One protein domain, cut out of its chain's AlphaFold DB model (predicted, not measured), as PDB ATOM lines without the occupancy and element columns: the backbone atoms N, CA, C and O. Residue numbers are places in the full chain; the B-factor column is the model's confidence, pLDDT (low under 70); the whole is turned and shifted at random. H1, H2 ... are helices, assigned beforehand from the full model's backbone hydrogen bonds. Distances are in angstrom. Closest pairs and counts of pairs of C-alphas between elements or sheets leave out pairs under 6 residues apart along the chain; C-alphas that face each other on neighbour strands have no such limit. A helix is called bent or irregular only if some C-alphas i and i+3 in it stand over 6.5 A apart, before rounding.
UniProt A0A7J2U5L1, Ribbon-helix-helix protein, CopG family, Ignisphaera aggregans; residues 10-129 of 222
ATOM      1  N   ARG A  10      94.072 118.245 104.821       96.19
ATOM      2  CA  ARG A  10      94.647 116.973 105.297       96.19
ATOM      3  C   ARG A  10      94.034 116.522 106.620       96.19
ATOM      4  O   ARG A  10      93.912 115.332 106.873       96.19
ATOM      5  N   ASN A  11      93.577 117.463 107.447       96.00
ATOM      6  CA  ASN A  11      92.916 117.136 108.709       96.00
ATOM      7  C   ASN A  11      91.578 116.397 108.506       96.00
ATOM      8  O   ASN A  11      91.092 115.771 109.442       96.00
ATOM      9  N   LEU A  12      90.996 116.429 107.302       96.75
ATOM     10  CA  LEU A  12      89.759 115.718 106.975       96.75
ATOM     11  C   LEU A  12      89.975 114.272 106.496       96.75
ATOM     12  O   LEU A  12      89.006 113.522 106.462       96.75
ATOM     13  N   GLU A  13      91.203 113.868 106.157       94.69
ATOM     14  CA  GLU A  13      91.500 112.579 105.508       94.69
ATOM     15  C   GLU A  13      90.979 111.370 106.300       94.69
ATOM     16  O   GLU A  13      90.303 110.509 105.746       94.69
ATOM     17  N   ASN A  14      91.201 111.371 107.616       91.56
ATOM     18  CA  ASN A  14      90.770 110.309 108.533       91.56
ATOM     19  C   ASN A  14      89.641 110.765 109.471       91.56
ATOM     20  O   ASN A  14      89.493 110.253 110.583       91.56
ATOM     21  N   THR A  15      88.878 111.784 109.068       93.44
ATOM     22  CA  THR A  15      87.783 112.308 109.885       93.44
ATOM     23  C   THR A  15      86.496 111.523 109.594       93.44
ATOM     24  O   THR A  15      85.993 111.598 108.471       93.44
ATOM     25  N   PRO A  16      85.937 110.790 110.579       92.12
ATOM     26  CA  PRO A  16      84.670 110.085 110.407       92.12
ATOM     27  C   PRO A  16      83.486 111.061 110.437       92.12
ATOM     28  O   PRO A  16      83.647 112.241 110.763       92.12
ATOM     29  N   HIS A  17      82.285 110.570 110.134       92.88
ATOM     30  CA  HIS A  17      81.055 111.367 110.178       92.88
ATOM     31  C   HIS A  17      80.744 111.875 111.586       92.88
ATOM     32  O   HIS A  17      81.100 111.240 112.581       92.88
ATOM     33  N   LEU A  18      79.958 112.952 111.689       92.62
ATOM     34  CA  LEU A  18      79.436 113.415 112.981       92.62
ATOM     35  C   LEU A  18      78.707 112.300 113.750       92.62
ATOM     36  O   LEU A  18      78.890 112.169 114.959       92.62
ATOM     37  N   CYS A  19      77.922 111.469 113.056       88.88
ATOM     38  CA  CYS A  19      77.203 110.333 113.645       88.88
ATOM     39  C   CYS A  19      78.096 109.153 114.053       88.88
ATOM     40  O   CYS A  19      77.651 108.293 114.803       88.88
ATOM     41  N   GLU A  20      79.355 109.140 113.621       88.12
ATOM     42  CA  GLU A  20      80.374 108.136 113.963       88.12
ATOM     43  C   GLU A  20      81.405 108.704 114.960       88.12
ATOM     44  O   GLU A  20      82.516 108.197 115.141       88.12
ATOM     45  N   GLY A  21      81.045 109.810 115.616       88.25
ATOM     46  CA  GLY A  21      81.883 110.476 116.604       88.25
ATOM     47  C   GLY A  21      82.957 111.377 116.009       88.25
ATOM     48  O   GLY A  21      83.945 111.653 116.688       88.25
ATOM     49  N   GLY A  22      82.789 111.843 114.772       92.31
ATOM     50  CA  GLY A  22      83.605 112.893 114.164       92.31
ATOM     51  C   GLY A  22      83.605 114.203 114.960       92.31
ATOM     52  O   GLY A  22      82.750 114.462 115.810       92.31
ATOM     53  N   VAL A  23      84.611 115.035 114.693       95.44
ATOM     54  CA  VAL A  23      84.680 116.415 115.208       95.44
ATOM     55  C   VAL A  23      83.678 117.309 114.473       95.44
ATOM     56  O   VAL A  23      83.219 116.938 113.396       95.44
ATOM     57  N   LEU A  24      83.346 118.492 114.994       97.12
ATOM     58  CA  LEU A  24      82.401 119.425 114.360       97.12
ATOM     59  C   LEU A  24      82.751 119.744 112.897       97.12
ATOM     60  O   LEU A  24      81.856 119.835 112.064       97.12
ATOM     61  N   ALA A  25      84.041 119.807 112.553       97.56
ATOM     62  CA  ALA A  25      84.502 120.002 111.176       97.56
ATOM     63  C   ALA A  25      83.997 118.924 110.191       97.56
ATOM     64  O   ALA A  25      83.904 119.184 108.993       97.56
ATOM     65  N   SER A  26      83.612 117.738 110.680       97.12
ATOM     66  CA  SER A  26      83.007 116.666 109.875       97.12
ATOM     67  C   SER A  26      81.580 116.963 109.398       97.12
ATOM     68  O   SER A  26      81.023 116.172 108.640       97.12
ATOM     69  N   ILE A  27      80.996 118.115 109.760       97.62
ATOM     70  CA  ILE A  27      79.695 118.577 109.248       97.62
ATOM     71  C   ILE A  27      79.650 118.663 107.709       97.62
ATOM     72  O   ILE A  27      78.588 118.542 107.100       97.62
ATOM     73  N   VAL A  28      80.809 118.800 107.057       97.88
ATOM     74  CA  VAL A  28      80.937 118.771 105.589       97.88
ATOM     75  C   VAL A  28      80.716 117.387 104.969       97.88
ATOM     76  O   VAL A  28      80.644 117.272 103.747       97.88
ATOM     77  N   PHE A  29      80.624 116.340 105.786       97.69
ATOM     78  CA  PHE A  29      80.294 114.974 105.375       97.69
ATOM     79  C   PHE A  29      78.862 114.577 105.758       97.69
ATOM     80  O   PHE A  29      78.489 113.415 105.629       97.69
ATOM     81  N   CYS A  30      78.050 115.508 106.270       96.19
ATOM     82  CA  CYS A  30      76.665 115.207 106.605       96.19
ATOM     83  C   CYS A  30      75.796 114.971 105.366       96.19
ATOM     84  O   CYS A  30      75.968 115.602 104.326       96.19
ATOM     85  N   CYS A  31      74.818 114.082 105.538       95.56
ATOM     86  CA  CYS A  31      73.729 113.851 104.594       95.56
ATOM     87  C   CYS A  31      72.869 115.105 104.384       95.56
ATOM     88  O   CYS A  31      72.876 116.008 105.223       95.56
ATOM     89  N   ASP A  32      72.054 115.118 103.323       95.56
ATOM     90  CA  ASP A  32      71.097 116.201 103.087       95.56
ATOM     91  C   ASP A  32      70.009 116.226 104.189       95.56
ATOM     92  O   ASP A  32      69.189 115.299 104.268       95.56
ATOM     93  N   PRO A  33      69.944 117.284 105.022       93.75
ATOM     94  CA  PRO A  33      68.992 117.375 106.130       93.75
ATOM     95  C   PRO A  33      67.526 117.470 105.678       93.75
ATOM     96  O   PRO A  33      66.617 117.235 106.476       93.75
ATOM     97  N   ARG A  34      67.268 117.777 104.401       93.44
ATOM     98  CA  ARG A  34      65.917 117.775 103.816       93.44
ATOM     99  C   ARG A  34      65.427 116.365 103.506       93.44
ATOM    100  O   ARG A  34      64.222 116.134 103.450       93.44
ATOM    101  N   LYS A  35      66.355 115.431 103.282       93.12
ATOM    102  CA  LYS A  35      66.069 114.017 103.010       93.12
ATOM    103  C   LYS A  35      66.145 113.177 104.279       93.12
ATOM    104  O   LYS A  35      65.330 112.278 104.456       93.12
ATOM    105  N   VAL A  36      67.077 113.498 105.180       91.56
ATOM    106  CA  VAL A  36      67.298 112.766 106.432       91.56
ATOM    107  C   VAL A  36      67.183 113.706 107.627       91.56
ATOM    108  O   VAL A  36      68.029 114.571 107.846       91.56
ATOM    109  N   ARG A  37      66.165 113.493 108.470       89.25
ATOM    110  CA  ARG A  37      66.031 114.222 109.739       89.25
ATOM    111  C   ARG A  37      67.006 113.659 110.772       89.25
ATOM    112  O   ARG A  37      66.719 112.662 111.426       89.25
ATOM    113  N   CYS A  38      68.157 114.308 110.923       90.06
ATOM    114  CA  CYS A  38      69.191 113.921 111.879       90.06
ATOM    115  C   CYS A  38      69.292 114.947 113.028       90.06
ATOM    116  O   CYS A  38      69.499 116.129 112.769       90.06
ATOM    117  N   PRO A  39      69.210 114.549 114.311       89.75
ATOM    118  CA  PRO A  39      69.355 115.494 115.424       89.75
ATOM    119  C   PRO A  39      70.797 115.998 115.609       89.75
ATOM    120  O   PRO A  39      71.013 117.048 116.215       89.75
ATOM    121  N   LEU A  40      71.799 115.271 115.097       91.25
ATOM    122  CA  LEU A  40      73.210 115.620 115.282       91.25
ATOM    123  C   LEU A  40      73.640 116.814 114.437       91.25
ATOM    124  O   LEU A  40      74.423 117.623 114.926       91.25
ATOM    125  N   ILE A  41      73.111 116.962 113.217       93.81
ATOM    126  CA  ILE A  41      73.412 118.144 112.403       93.81
ATOM    127  C   ILE A  41      72.861 119.404 113.071       93.81
ATOM    128  O   ILE A  41      73.582 120.385 113.171       93.81
ATOM    129  N   GLN A  42      71.654 119.359 113.645       92.56
ATOM    130  CA  GLN A  42      71.109 120.509 114.372       92.56
ATOM    131  C   GLN A  42      71.975 120.877 115.585       92.56
ATOM    132  O   GLN A  42      72.255 122.051 115.809       92.56
ATOM    133  N   LYS A  43      72.446 119.878 116.345       92.62
ATOM    134  CA  LYS A  43      73.375 120.105 117.461       92.62
ATOM    135  C   LYS A  43      74.691 120.724 116.969       92.62
ATOM    136  O   LYS A  43      75.180 121.658 117.590       92.62
ATOM    137  N   ALA A  44      75.229 120.247 115.845       96.12
ATOM    138  CA  ALA A  44      76.451 120.781 115.246       96.12
ATOM    139  C   ALA A  44      76.301 122.237 114.802       96.12
ATOM    140  O   ALA A  44      77.158 123.058 115.103       96.12
ATOM    141  N   LEU A  45      75.203 122.549 114.113       96.94
ATOM    142  CA  LEU A  45      74.896 123.897 113.649       96.94
ATOM    143  C   LEU A  45      74.771 124.868 114.825       96.94
ATOM    144  O   LEU A  45      75.395 125.923 114.796       96.94
ATOM    145  N   ASN A  46      74.073 124.472 115.894       95.62
ATOM    146  CA  ASN A  46      73.953 125.286 117.103       95.62
ATOM    147  C   ASN A  46      75.319 125.577 117.749       95.62
ATOM    148  O   ASN A  46      75.582 126.714 118.122       95.62
ATOM    149  N   GLU A  47      76.199 124.575 117.859       96.25
ATOM    150  CA  GLU A  47      77.557 124.754 118.408       96.25
ATOM    151  C   GLU A  47      78.437 125.647 117.522       96.25
ATOM    152  O   GLU A  47      79.320 126.333 118.022       96.25
ATOM    153  N   LEU A  48      78.197 125.649 116.207       97.19
ATOM    154  CA  LEU A  48      78.904 126.496 115.244       97.19
ATOM    155  C   LEU A  48      78.250 127.876 115.052       97.19
ATOM    156  O   LEU A  48      78.761 128.672 114.271       97.19
ATOM    157  N   GLY A  49      77.132 128.162 115.728       97.06
ATOM    158  CA  GLY A  49      76.389 129.414 115.559       97.06
ATOM    159  C   GLY A  49      75.754 129.580 114.173       97.06
ATOM    160  O   GLY A  49      75.577 130.706 113.714       97.06
ATOM    161  N   LEU A  50      75.434 128.476 113.493       97.38
ATOM    162  CA  LEU A  50      74.856 128.457 112.149       97.38
ATOM    163  C   LEU A  50      73.376 128.065 112.180       97.38
ATOM    164  O   LEU A  50      72.944 127.240 112.986       97.38
ATOM    165  N   THR A  51      72.600 128.599 111.243       97.38
ATOM    166  CA  THR A  51      71.250 128.109 110.945       97.38
ATOM    167  C   THR A  51      71.286 127.021 109.873       97.38
ATOM    168  O   THR A  51      72.246 126.888 109.107       97.38
ATOM    169  N   LEU A  52      70.208 126.237 109.787       96.69
ATOM    170  CA  LEU A  52      70.050 125.238 108.730       96.69
ATOM    171  C   LEU A  52      70.070 125.877 107.332       96.69
ATOM    172  O   LEU A  52      70.702 125.341 106.426       96.69
ATOM    173  N   ASP A  53      69.443 127.043 107.176       97.38
ATOM    174  CA  ASP A  53      69.397 127.764 105.901       97.38
ATOM    175  C   ASP A  53      70.775 128.288 105.484       97.38
ATOM    176  O   ASP A  53      71.136 128.206 104.313       97.38
ATOM    177  N   GLN A  54      71.584 128.771 106.436       97.69
ATOM    178  CA  GLN A  54      72.970 129.167 106.164       97.69
ATOM    179  C   GLN A  54      73.802 127.974 105.686       97.69
ATOM    180  O   GLN A  54      74.548 128.089 104.711       97.69
ATOM    181  N   TYR A  55      73.644 126.820 106.339       97.56
ATOM    182  CA  TYR A  55      74.311 125.589 105.929       97.56
ATOM    183  C   TYR A  55      73.914 125.169 104.512       97.56
ATOM    184  O   TYR A  55      74.786 124.975 103.662       97.56
ATOM    185  N   LEU A  56      72.608 125.085 104.239       97.50
ATOM    186  CA  LEU A  56      72.090 124.696 102.930       97.50
ATOM    187  C   LEU A  56      72.517 125.680 101.837       97.50
ATOM    188  O   LEU A  56      73.003 125.243 100.802       97.50
ATOM    189  N   SER A  57      72.446 126.988 102.093       97.69
ATOM    190  CA  SER A  57      72.864 128.026 101.143       97.69
ATOM    191  C   SER A  57      74.318 127.857 100.690       97.69
ATOM    192  O   SER A  57      74.616 127.900  99.494       97.69
ATOM    193  N   VAL A  58      75.244 127.590 101.620       97.81
ATOM    194  CA  VAL A  58      76.657 127.357 101.279       97.81
ATOM    195  C   VAL A  58      76.842 126.044 100.522       97.81
ATOM    196  O   VAL A  58      77.571 126.000  99.527       97.81
ATOM    197  N   VAL A  59      76.194 124.978 100.989       95.94
ATOM    198  CA  VAL A  59      76.298 123.635 100.410       95.94
ATOM    199  C   VAL A  59      75.724 123.577  98.992       95.94
ATOM    200  O   VAL A  59      76.300 122.917  98.129       95.94
ATOM    201  N   GLU A  60      74.640 124.299  98.720       95.88
ATOM    202  CA  GLU A  60      74.049 124.425  97.387       95.88
ATOM    203  C   GLU A  60      74.882 125.320  96.476       95.88
ATOM    204  O   GLU A  60      75.179 124.932  95.348       95.88
ATOM    205  N   LYS A  61      75.344 126.474  96.974       97.44
ATOM    206  CA  LYS A  61      76.210 127.386  96.211       97.44
ATOM    207  C   LYS A  61      77.507 126.716  95.755       97.44
ATOM    208  O   LYS A  61      78.010 127.011  94.675       97.44
ATOM    209  N   LEU A  62      78.075 125.853  96.594       97.62
ATOM    210  CA  LEU A  62      79.278 125.077  96.288       97.62
ATOM    211  C   LEU A  62      78.956 123.672  95.770       97.62
ATOM    212  O   LEU A  62      79.876 122.868  95.605       97.62
ATOM    213  N   GLY A  63      77.682 123.359  95.543       96.56
ATOM    214  CA  GLY A  63      77.226 122.044  95.128       96.56
ATOM    215  C   GLY A  63      77.828 121.634  93.792       96.56
ATOM    216  O   GLY A  63      77.995 122.452  92.887       96.56
ATOM    217  N   VAL A  64      78.166 120.354  93.670       96.94
ATOM    218  CA  VAL A  64      78.633 119.778  92.408       96.94
ATOM    219  C   VAL A  64      77.691 118.635  92.054       96.94
ATOM    220  O   VAL A  64      77.686 117.629  92.767       96.94
ATOM    221  N   PRO A  65      76.869 118.780  91.000       95.88
ATOM    222  CA  PRO A  65      75.933 117.736  90.619       95.88
ATOM    223  C   PRO A  65      76.689 116.485  90.164       95.88
ATOM    224  O   PRO A  65      77.717 116.576  89.485       95.88
ATOM    225  N   LEU A  66      76.167 115.318  90.531       95.12
ATOM    226  CA  LEU A  66      76.720 114.022  90.145       95.12
ATOM    227  C   LEU A  66      75.619 113.032  89.774       95.12
ATOM    228  O   LEU A  66      74.463 113.183  90.174       95.12
ATOM    229  N   GLN A  67      75.997 112.012  89.005       93.69
ATOM    230  CA  GLN A  67      75.125 110.881  88.716       93.69
ATOM    231  C   GLN A  67      74.985 110.007  89.961       93.69
ATOM    232  O   GLN A  67      75.976 109.653  90.592       93.69
ATOM    233  N   THR A  68      73.750 109.648  90.287       92.44
ATOM    234  CA  THR A  68      73.444 108.781  91.421       92.44
ATOM    235  C   THR A  68      73.398 107.317  90.993       92.44
ATOM    236  O   THR A  68      72.700 106.964  90.046       92.44
ATOM    237  N   PHE A  69      74.121 106.478  91.726       93.94
ATOM    238  CA  PHE A  69      74.184 105.026  91.611       93.94
ATOM    239  C   PHE A  69      73.668 104.345  92.882       93.94
ATOM    240  O   PHE A  69      72.820 103.463  92.787       93.94
ATOM    241  N   ASP A  70      74.167 104.745  94.058       94.69
ATOM    242  CA  ASP A  70      73.776 104.180  95.359       94.69
ATOM    243  C   ASP A  70      73.014 105.166  96.259       94.69
ATOM    244  O   ASP A  70      72.483 104.775  97.296       94.69
ATOM    245  N   GLY A  71      72.917 106.438  95.860       93.12
ATOM    246  CA  GLY A  71      72.138 107.452  96.575       93.12
ATOM    247  C   GLY A  71      72.857 108.077  97.763       93.12
ATOM    248  O   GLY A  71      72.289 108.961  98.407       93.12
ATOM    249  N   THR A  72      74.099 107.678  98.049       93.62
ATOM    250  CA  THR A  72      74.843 108.129  99.235       93.62
ATOM    251  C   THR A  72      75.165 109.623  99.217       93.62
ATOM    252  O   THR A  72      75.353 110.220 100.277       93.62
ATOM    253  N   CYS A  73      75.194 110.244  98.035       95.25
ATOM    254  CA  CYS A  73      75.525 111.657  97.875       95.25
ATOM    255  C   CYS A  73      74.334 112.548  97.509       95.25
ATOM    256  O   CYS A  73      74.529 113.735  97.266       95.25
ATOM    257  N   TYR A  74      73.106 112.022  97.434       95.56
ATOM    258  CA  TYR A  74      71.911 112.831  97.131       95.56
ATOM    259  C   TYR A  74      72.050 113.674  95.844       95.56
ATOM    260  O   TYR A  74      71.616 114.824  95.789       95.56
ATOM    261  N   SER A  75      72.718 113.116  94.827       95.44
ATOM    262  CA  SER A  75      73.020 113.777  93.544       95.44
ATOM    263  C   SER A  75      73.869 115.059  93.647       95.44
ATOM    264  O   SER A  75      73.990 115.795  92.667       95.44
ATOM    265  N   ASN A  76      74.493 115.330  94.798       96.81
ATOM    266  CA  ASN A  76      75.365 116.483  95.018       96.81
ATOM    267  C   ASN A  76      76.597 116.089  95.849       96.81
ATOM    268  O   ASN A  76      76.496 115.721  97.018       96.81
ATOM    269  N   LEU A  77      77.792 116.261  95.276       96.94
ATOM    270  CA  LEU A  77      79.073 115.924  95.908       96.94
ATOM    271  C   LEU A  77      79.264 116.579  97.289       96.94
ATOM    272  O   LEU A  77      79.979 116.060  98.153       96.94
ATOM    273  N   ALA A  78      78.619 117.724  97.521       97.38
ATOM    274  CA  ALA A  78      78.664 118.423  98.794       97.38
ATOM    275  C   ALA A  78      78.087 117.592  99.954       97.38
ATOM    276  O   ALA A  78      78.605 117.704 101.061       97.38
ATOM    277  N   PHE A  79      77.128 116.695  99.697       97.31
ATOM    278  CA  PHE A  79      76.549 115.786 100.696       97.31
ATOM    279  C   PHE A  79      77.219 114.404 100.747       97.31
ATOM    280  O   PHE A  79      76.807 113.560 101.537       97.31
ATOM    281  N   CYS A  80      78.250 114.153  99.930       96.75
ATOM    282  CA  CYS A  80      78.948 112.868  99.961       96.75
ATOM    283  C   CYS A  80      79.640 112.600 101.308       96.75
ATOM    284  O   CYS A  80      80.176 113.540 101.917       96.75
ATOM    285  N   PRO A  81      79.723 111.324 101.718       96.62
ATOM    286  CA  PRO A  81      80.350 110.921 102.969       96.62
ATOM    287  C   PRO A  81      81.885 111.045 102.955       96.62
ATOM    288  O   PRO A  81      82.526 111.220 101.909       96.62
ATOM    289  N   SER A  82      82.496 110.951 104.136       96.50
ATOM    290  CA  SER A  82      83.955 110.929 104.312       96.50
ATOM    291  C   SER A  82      84.592 109.689 103.676       96.50
ATOM    292  O   SER A  82      83.920 108.710 103.355       96.50
ATOM    293  N   LEU A  83      85.921 109.707 103.526       95.88
ATOM    294  CA  LEU A  83      86.692 108.579 102.983       95.88
ATOM    295  C   LEU A  83      86.617 107.316 103.848       95.88
ATOM    296  O   LEU A  83      86.868 106.224 103.353       95.88
ATOM    297  N   THR A  84      86.236 107.450 105.121       92.12
ATOM    298  CA  THR A  84      86.067 106.317 106.039       92.12
ATOM    299  C   THR A  84      84.779 105.531 105.783       92.12
ATOM    300  O   THR A  84      84.554 104.522 106.439       92.12
ATOM    301  N   HIS A  85      83.935 105.980 104.849       93.38
ATOM    302  CA  HIS A  85      82.695 105.314 104.466       93.38
ATOM    303  C   HIS A  85      82.657 105.080 102.954       93.38
ATOM    304  O   HIS A  85      83.104 105.906 102.147       93.38
ATOM    305  N   VAL A  86      82.103 103.929 102.579       93.56
ATOM    306  CA  VAL A  86      81.942 103.501 101.186       93.56
ATOM    307  C   VAL A  86      80.879 104.365 100.505       93.56
ATOM    308  O   VAL A  86      79.834 104.637 101.093       93.56
ATOM    309  N   SER A  87      81.145 104.829  99.285       96.75
ATOM    310  CA  SER A  87      80.185 105.607  98.496       96.75
ATOM    311  C   SER A  87      80.483 105.450  97.017       96.75
ATOM    312  O   SER A  87      81.454 106.011  96.509       96.75
ATOM    313  N   ARG A  88      79.619 104.715  96.318       97.25
ATOM    314  CA  ARG A  88      79.742 104.523  94.876       97.25
ATOM    315  C   ARG A  88      79.535 105.835  94.131       97.25
ATOM    316  O   ARG A  88      80.303 106.126  93.225       97.25
ATOM    317  N   ASP A  89      78.566 106.653  94.546       97.25
ATOM    318  CA  ASP A  89      78.322 107.982  93.968       97.25
ATOM    319  C   ASP A  89      79.591 108.856  93.965       97.25
ATOM    320  O   ASP A  89      79.945 109.451  92.943       97.25
ATOM    321  N   ARG A  90      80.293 108.924  95.106       97.19
ATOM    322  CA  ARG A  90      81.551 109.668  95.235       97.19
ATOM    323  C   ARG A  90      82.624 109.050  94.350       97.19
ATOM    324  O   ARG A  90      83.250 109.767  93.578       97.19
ATOM    325  N   ASP A  91      82.856 107.751  94.490       97.06
ATOM    326  CA  ASP A  91      84.004 107.090  93.876       97.06
ATOM    327  C   ASP A  91      83.898 107.095  92.341       97.06
ATOM    328  O   ASP A  91      84.869 107.431  91.661       97.06
ATOM    329  N   GLU A  92      82.698 106.872  91.795       97.12
ATOM    330  CA  GLU A  92      82.405 107.012  90.362       97.12
ATOM    331  C   GLU A  92      82.582 108.458  89.886       97.12
ATOM    332  O   GLU A  92      83.136 108.700  88.814       97.12
ATOM    333  N   PHE A  93      82.141 109.452  90.666       96.75
ATOM    334  CA  PHE A  93      82.355 110.853  90.305       96.75
ATOM    335  C   PHE A  93      83.848 111.192  90.239       96.75
ATOM    336  O   PHE A  93      84.293 111.808  89.268       96.75
ATOM    337  N   LEU A  94      84.620 110.786  91.252       96.56
ATOM    338  CA  LEU A  94      86.056 111.052  91.312       96.56
ATOM    339  C   LEU A  94      86.787 110.397  90.139       96.56
ATOM    340  O   LEU A  94      87.578 111.063  89.469       96.56
ATOM    341  N   TYR A  95      86.450 109.142  89.839       95.56
ATOM    342  CA  TYR A  95      86.989 108.415  88.696       95.56
ATOM    343  C   TYR A  95      86.652 109.110  87.365       95.56
ATOM    344  O   TYR A  95      87.549 109.503  86.619       95.56
ATOM    345  N   ASN A  96      85.366 109.360  87.100       94.56
ATOM    346  CA  ASN A  96      84.897 109.888  85.813       94.56
ATOM    347  C   ASN A  96      85.306 111.347  85.558       94.56
ATOM    348  O   ASN A  96      85.476 111.756  84.409       94.56
ATOM    349  N   LYS A  97      85.447 112.164  86.609       91.69
ATOM    350  CA  LYS A  97      85.880 113.567  86.496       91.69
ATOM    351  C   LYS A  97      87.386 113.759  86.655       91.69
ATOM    352  O   LYS A  97      87.829 114.907  86.659       91.69
ATOM    353  N   MET A  98      88.159 112.677  86.782       90.88
ATOM    354  CA  MET A  98      89.597 112.719  87.075       90.88
ATOM    355  C   MET A  98      89.919 113.576  88.315       90.88
ATOM    356  O   MET A  98      90.934 114.272  88.367       90.88
ATOM    357  N   TRP A  99      89.038 113.567  89.320       96.75
ATOM    358  CA  TRP A  99      89.301 114.221  90.599       96.75
ATOM    359  C   TRP A  99      90.084 113.280  91.502       96.75
ATOM    360  O   TRP A  99      89.673 112.152  91.762       96.75
ATOM    361  N   THR A 100      91.188 113.770  92.054       96.94
ATOM    362  CA  THR A 100      91.915 113.025  93.082       96.94
ATOM    363  C   THR A 100      91.207 113.124  94.435       96.94
ATOM    364  O   THR A 100      90.425 114.045  94.697       96.94
ATOM    365  N   VAL A 101      91.544 112.213  95.348       96.81
ATOM    366  CA  VAL A 101      91.120 112.291  96.757       96.81
ATOM    367  C   VAL A 101      91.520 113.631  97.389       96.81
ATOM    368  O   VAL A 101      90.741 114.234  98.124       96.81
ATOM    369  N   GLU A 102      92.698 114.159  97.048       97.31
ATOM    370  CA  GLU A 102      93.133 115.485  97.493       97.31
ATOM    371  C   GLU A 102      92.194 116.595  96.998       97.31
ATOM    372  O   GLU A 102      91.836 117.484  97.774       97.31
ATOM    373  N   MET A 103      91.760 116.555  95.733       98.06
ATOM    374  CA  MET A 103      90.798 117.530  95.203       98.06
ATOM    375  C   MET A 103      89.465 117.459  95.948       98.06
ATOM    376  O   MET A 103      88.916 118.500  96.313       98.06
ATOM    377  N   TYR A 104      88.987 116.250  96.246       97.88
ATOM    378  CA  TYR A 104      87.783 116.039  97.047       97.88
ATOM    379  C   TYR A 104      87.908 116.621  98.462       97.88
ATOM    380  O   TYR A 104      87.047 117.382  98.904       97.88
ATOM    381  N   LEU A 105      89.003 116.336  99.169       98.19
ATOM    382  CA  LEU A 105      89.220 116.858 100.519       98.19
ATOM    383  C   LEU A 105      89.423 118.378 100.523       98.19
ATOM    384  O   LEU A 105      88.899 119.062 101.401       98.19
ATOM    385  N   LYS A 106      90.120 118.940  99.527       98.31
ATOM    386  CA  LYS A 106      90.221 120.398  99.336       98.31
ATOM    387  C   LYS A 106      88.855 121.026  99.091       98.31
ATOM    388  O   LYS A 106      88.569 122.088  99.642       98.31
ATOM    389  N   TYR A 107      88.007 120.373  98.301       98.38
ATOM    390  CA  TYR A 107      86.633 120.796  98.063       98.38
ATOM    391  C   TYR A 107      85.807 120.804  99.358       98.38
ATOM    392  O   TYR A 107      85.197 121.822  99.686       98.38
ATOM    393  N   LYS A 108      85.864 119.729 100.147       98.44
ATOM    394  CA  LYS A 108      85.192 119.641 101.452       98.44
ATOM    395  C   LYS A 108      85.720 120.670 102.450       98.44
ATOM    396  O   LYS A 108      84.942 121.343 103.119       98.44
ATOM    397  N   PHE A 109      87.032 120.880 102.491       98.25
ATOM    398  CA  PHE A 109      87.638 121.919 103.316       98.25
ATOM    399  C   PHE A 109      87.232 123.328 102.866       98.25
ATOM    400  O   PHE A 109      87.035 124.207 103.699       98.25
ATOM    401  N   ARG A 110      87.049 123.559 101.559       98.38
ATOM    402  CA  ARG A 110      86.502 124.821 101.041       98.38
ATOM    403  C   ARG A 110      85.080 125.057 101.544       98.38
ATOM    404  O   ARG A 110      84.813 126.167 101.984       98.38
ATOM    405  N   ILE A 111      84.217 124.036 101.545       98.50
ATOM    406  CA  ILE A 111      82.872 124.135 102.140       98.50
ATOM    407  C   ILE A 111      82.974 124.530 103.615       98.50
ATOM    408  O   ILE A 111      82.331 125.493 104.016       98.50
ATOM    409  N   LEU A 112      83.825 123.855 104.400       98.31
ATOM    410  CA  LEU A 112      84.018 124.175 105.821       98.31
ATOM    411  C   LEU A 112      84.437 125.636 106.022       98.31
ATOM    412  O   LEU A 112      83.841 126.352 106.820       98.31
ATOM    413  N   LYS A 113      85.443 126.092 105.271       98.00
ATOM    414  CA  LYS A 113      85.912 127.476 105.350       98.00
ATOM    415  C   LYS A 113      84.827 128.473 104.966       98.00
ATOM    416  O   LYS A 113      84.722 129.508 105.604       98.00
ATOM    417  N   THR A 114      84.026 128.185 103.943       98.19
ATOM    418  CA  THR A 114      82.922 129.066 103.549       98.19
ATOM    419  C   THR A 114      81.809 129.081 104.595       98.19
ATOM    420  O   THR A 114      81.317 130.159 104.899       98.19
ATOM    421  N   LEU A 115      81.463 127.933 105.188       97.94
ATOM    422  CA  LEU A 115      80.493 127.850 106.289       97.94
ATOM    423  C   LEU A 115      80.922 128.703 107.486       97.94
ATOM    424  O   LEU A 115      80.093 129.357 108.102       97.94
ATOM    425  N   LEU A 116      82.219 128.705 107.791       97.31
ATOM    426  CA  LEU A 116      82.790 129.408 108.937       97.31
ATOM    427  C   LEU A 116      83.413 130.758 108.557       97.31
ATOM    428  O   LEU A 116      84.245 131.269 109.291       97.31
ATOM    429  N   ASN A 117      83.064 131.333 107.400       96.69
ATOM    430  CA  ASN A 117      83.553 132.640 106.933       96.69
ATOM    431  C   ASN A 117      85.090 132.822 106.944       96.69
ATOM    432  O   ASN A 117      85.588 133.937 107.041       96.69
ATOM    433  N   ASN A 118      85.855 131.738 106.785       95.75
ATOM    434  CA  ASN A 118      87.316 131.678 106.936       95.75
ATOM    435  C   ASN A 118      87.832 132.125 108.319       95.75
ATOM    436  O   ASN A 118      89.016 132.432 108.449       95.75
ATOM    437  N   ASP A 119      86.979 132.127 109.341       95.75
ATOM    438  CA  ASP A 119      87.360 132.408 110.719       95.75
ATOM    439  C   ASP A 119      88.264 131.282 111.245       95.75
ATOM    440  O   ASP A 119      87.861 130.123 111.387       95.75
ATOM    441  N   VAL A 120      89.526 131.631 111.493       93.81
ATOM    442  CA  VAL A 120      90.574 130.692 111.907       93.81
ATOM    443  C   VAL A 120      90.281 130.106 113.289       93.81
ATOM    444  O   VAL A 120      90.543 128.921 113.508       93.81
ATOM    445  N   GLU A 121      89.709 130.893 114.199       94.56
ATOM    446  CA  GLU A 121      89.375 130.445 115.551       94.56
ATOM    447  C   GLU A 121      88.189 129.483 115.517       94.56
ATOM    448  O   GLU A 121      88.253 128.407 116.116       94.56
ATOM    449  N   MET A 122      87.155 129.792 114.729       95.88
ATOM    450  CA  MET A 122      86.009 128.894 114.558       95.88
ATOM    451  C   MET A 122      86.387 127.597 113.843       95.88
ATOM    452  O   MET A 122      85.893 126.526 114.200       95.88
ATOM    453  N   ILE A 123      87.298 127.647 112.868       96.62
ATOM    454  CA  ILE A 123      87.842 126.435 112.240       96.62
ATOM    455  C   ILE A 123      88.601 125.599 113.279       96.62
ATOM    456  O   ILE A 123      88.396 124.385 113.359       96.62
ATOM    457  N   ALA A 124      89.443 126.225 114.105       95.62
ATOM    458  CA  ALA A 124      90.168 125.526 115.161       95.62
ATOM    459  C   ALA A 124      89.224 124.907 116.205       95.62
ATOM    460  O   ALA A 124      89.398 123.749 116.608       95.62
ATOM    461  N   PHE A 125      88.174 125.634 116.586       95.88
ATOM    462  CA  PHE A 125      87.104 125.122 117.431       95.88
ATOM    463  C   PHE A 125      86.425 123.903 116.789       95.88
ATOM    464  O   PHE A 125      86.331 122.844 117.414       95.88
ATOM    465  N   ALA A 126      86.064 123.992 115.507       97.06
ATOM    466  CA  ALA A 126      85.404 122.909 114.788       97.06
ATOM    467  C   ALA A 126      86.246 121.618 114.734       97.06
ATOM    468  O   ALA A 126      85.701 120.515 114.803       97.06
ATOM    469  N   PHE A 127      87.574 121.724 114.640       96.44
ATOM    470  CA  PHE A 127      88.467 120.559 114.666       96.44
ATOM    471  C   PHE A 127      88.780 120.026 116.070       96.44
ATOM    472  O   PHE A 127      89.236 118.889 116.191       96.44
ATOM    473  N   SER A 128      88.556 120.806 117.127       93.88
ATOM    474  CA  SER A 128      88.845 120.393 118.509       93.88
ATOM    475  C   SER A 128      87.635 119.797 119.233       93.88
ATOM    476  O   SER A 128      87.799 118.980 120.142       93.88
ATOM    477  N   LYS A 129      86.415 120.152 118.822       94.00
ATOM    478  CA  LYS A 129      85.179 119.737 119.491       94.00
ATOM    479  C   LYS A 129      84.557 118.501 118.837       94.00
ATOM    480  O   LYS A 129      84.312 118.481 117.635       94.00
TER     481      LYS A 129
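Overview. This is residues 10 to 129 of the 222 residues of the protein "Ribbon-helix-helix protein, CopG family" of Ignisphaera aggregans (UniProt A0A7J2U5L1). A short helix, H1, sits in the middle of a group of crossed helices: H5 and H6 pack on it, and H3 packs on the last residues of H5. H4 and much of the long loop of residues 62 to 87 make one end of the longest axis, with H6 at the other end and H2 reaching the first part of H1. The printed part has 120 residues with six named helices, H1 to H6 in that order, and no named strand; the class is all helix, though only 58 residues are in named elements. It is compact, with a radius of gyration of the C-alphas of 13.2 A, and spans 36 by 29 by 26 A.

Arrangement. H1, residues 24 to 29, is the hub, touching three other helices. It is only just irregular: C-alphas 25 and 28 are 6.7 A apart. H1 and H2, residues 39 to 47, only just touch, with 3 pairs of C-alphas within 8 A, the closest those of Leu 24 and Ala 44 at 6.2 A; the tilt is a steep 50 degrees, opposite ways. H5, residues 101 to 115, touches H1 with residues 108 to 112 alone, at a steep tilt of 58 degrees, opposite ways; the closest C-alphas are those of Val 28 and Lys 108, 6.0 A apart. H6, residues 120 to 128, touches H1 about perpendicular, at 85 degrees, with the C-alphas of Leu 24 and Ala 126 closest at 4.6 A. H3, residues 52 to 61, touches residues 111 to 115 of H5 at a steep tilt of 45 degrees, opposite ways; the closest C-alphas, of Val 58 and Leu 115, are 6.3 A apart. H2 and H3 only just touch, with 3 pairs of C-alphas within 8 A, and only at the corner by their link. H4, residues 88 to 96, is close to H5 but not clearly touching, with the C-alphas of Leu 94 and Val 101 closest at 7.5 A, and is apart from H1, H2, H3 and H6. Every O i to N i+4 pair is within hydrogen-bond range in H2, H3, H4, H5 and H6; in H1 0 of 2 are, beside 2 of 3 O i to N i+3 pairs.

Along the chain. H1 begins at C-alpha 24, (82.401, 119.425, 114.360). H2 is 12.7 A from first to last C-alpha, H3 14.1 A, and H5, the longest, 21.1 A, from C-alpha 101 at (91.120, 112.291, 96.757). H6 ends at C-alpha 128, (88.845, 120.393, 118.509).

Size, cuts and confidence. The two C-alphas farthest apart, of Phe 69 and Glu 121, are 38.1 A apart. The link from H3 to H4, with 26 residues, is long. The printed part has no cut, its mean pLDDT is 95.5, and no printed residue is under 70.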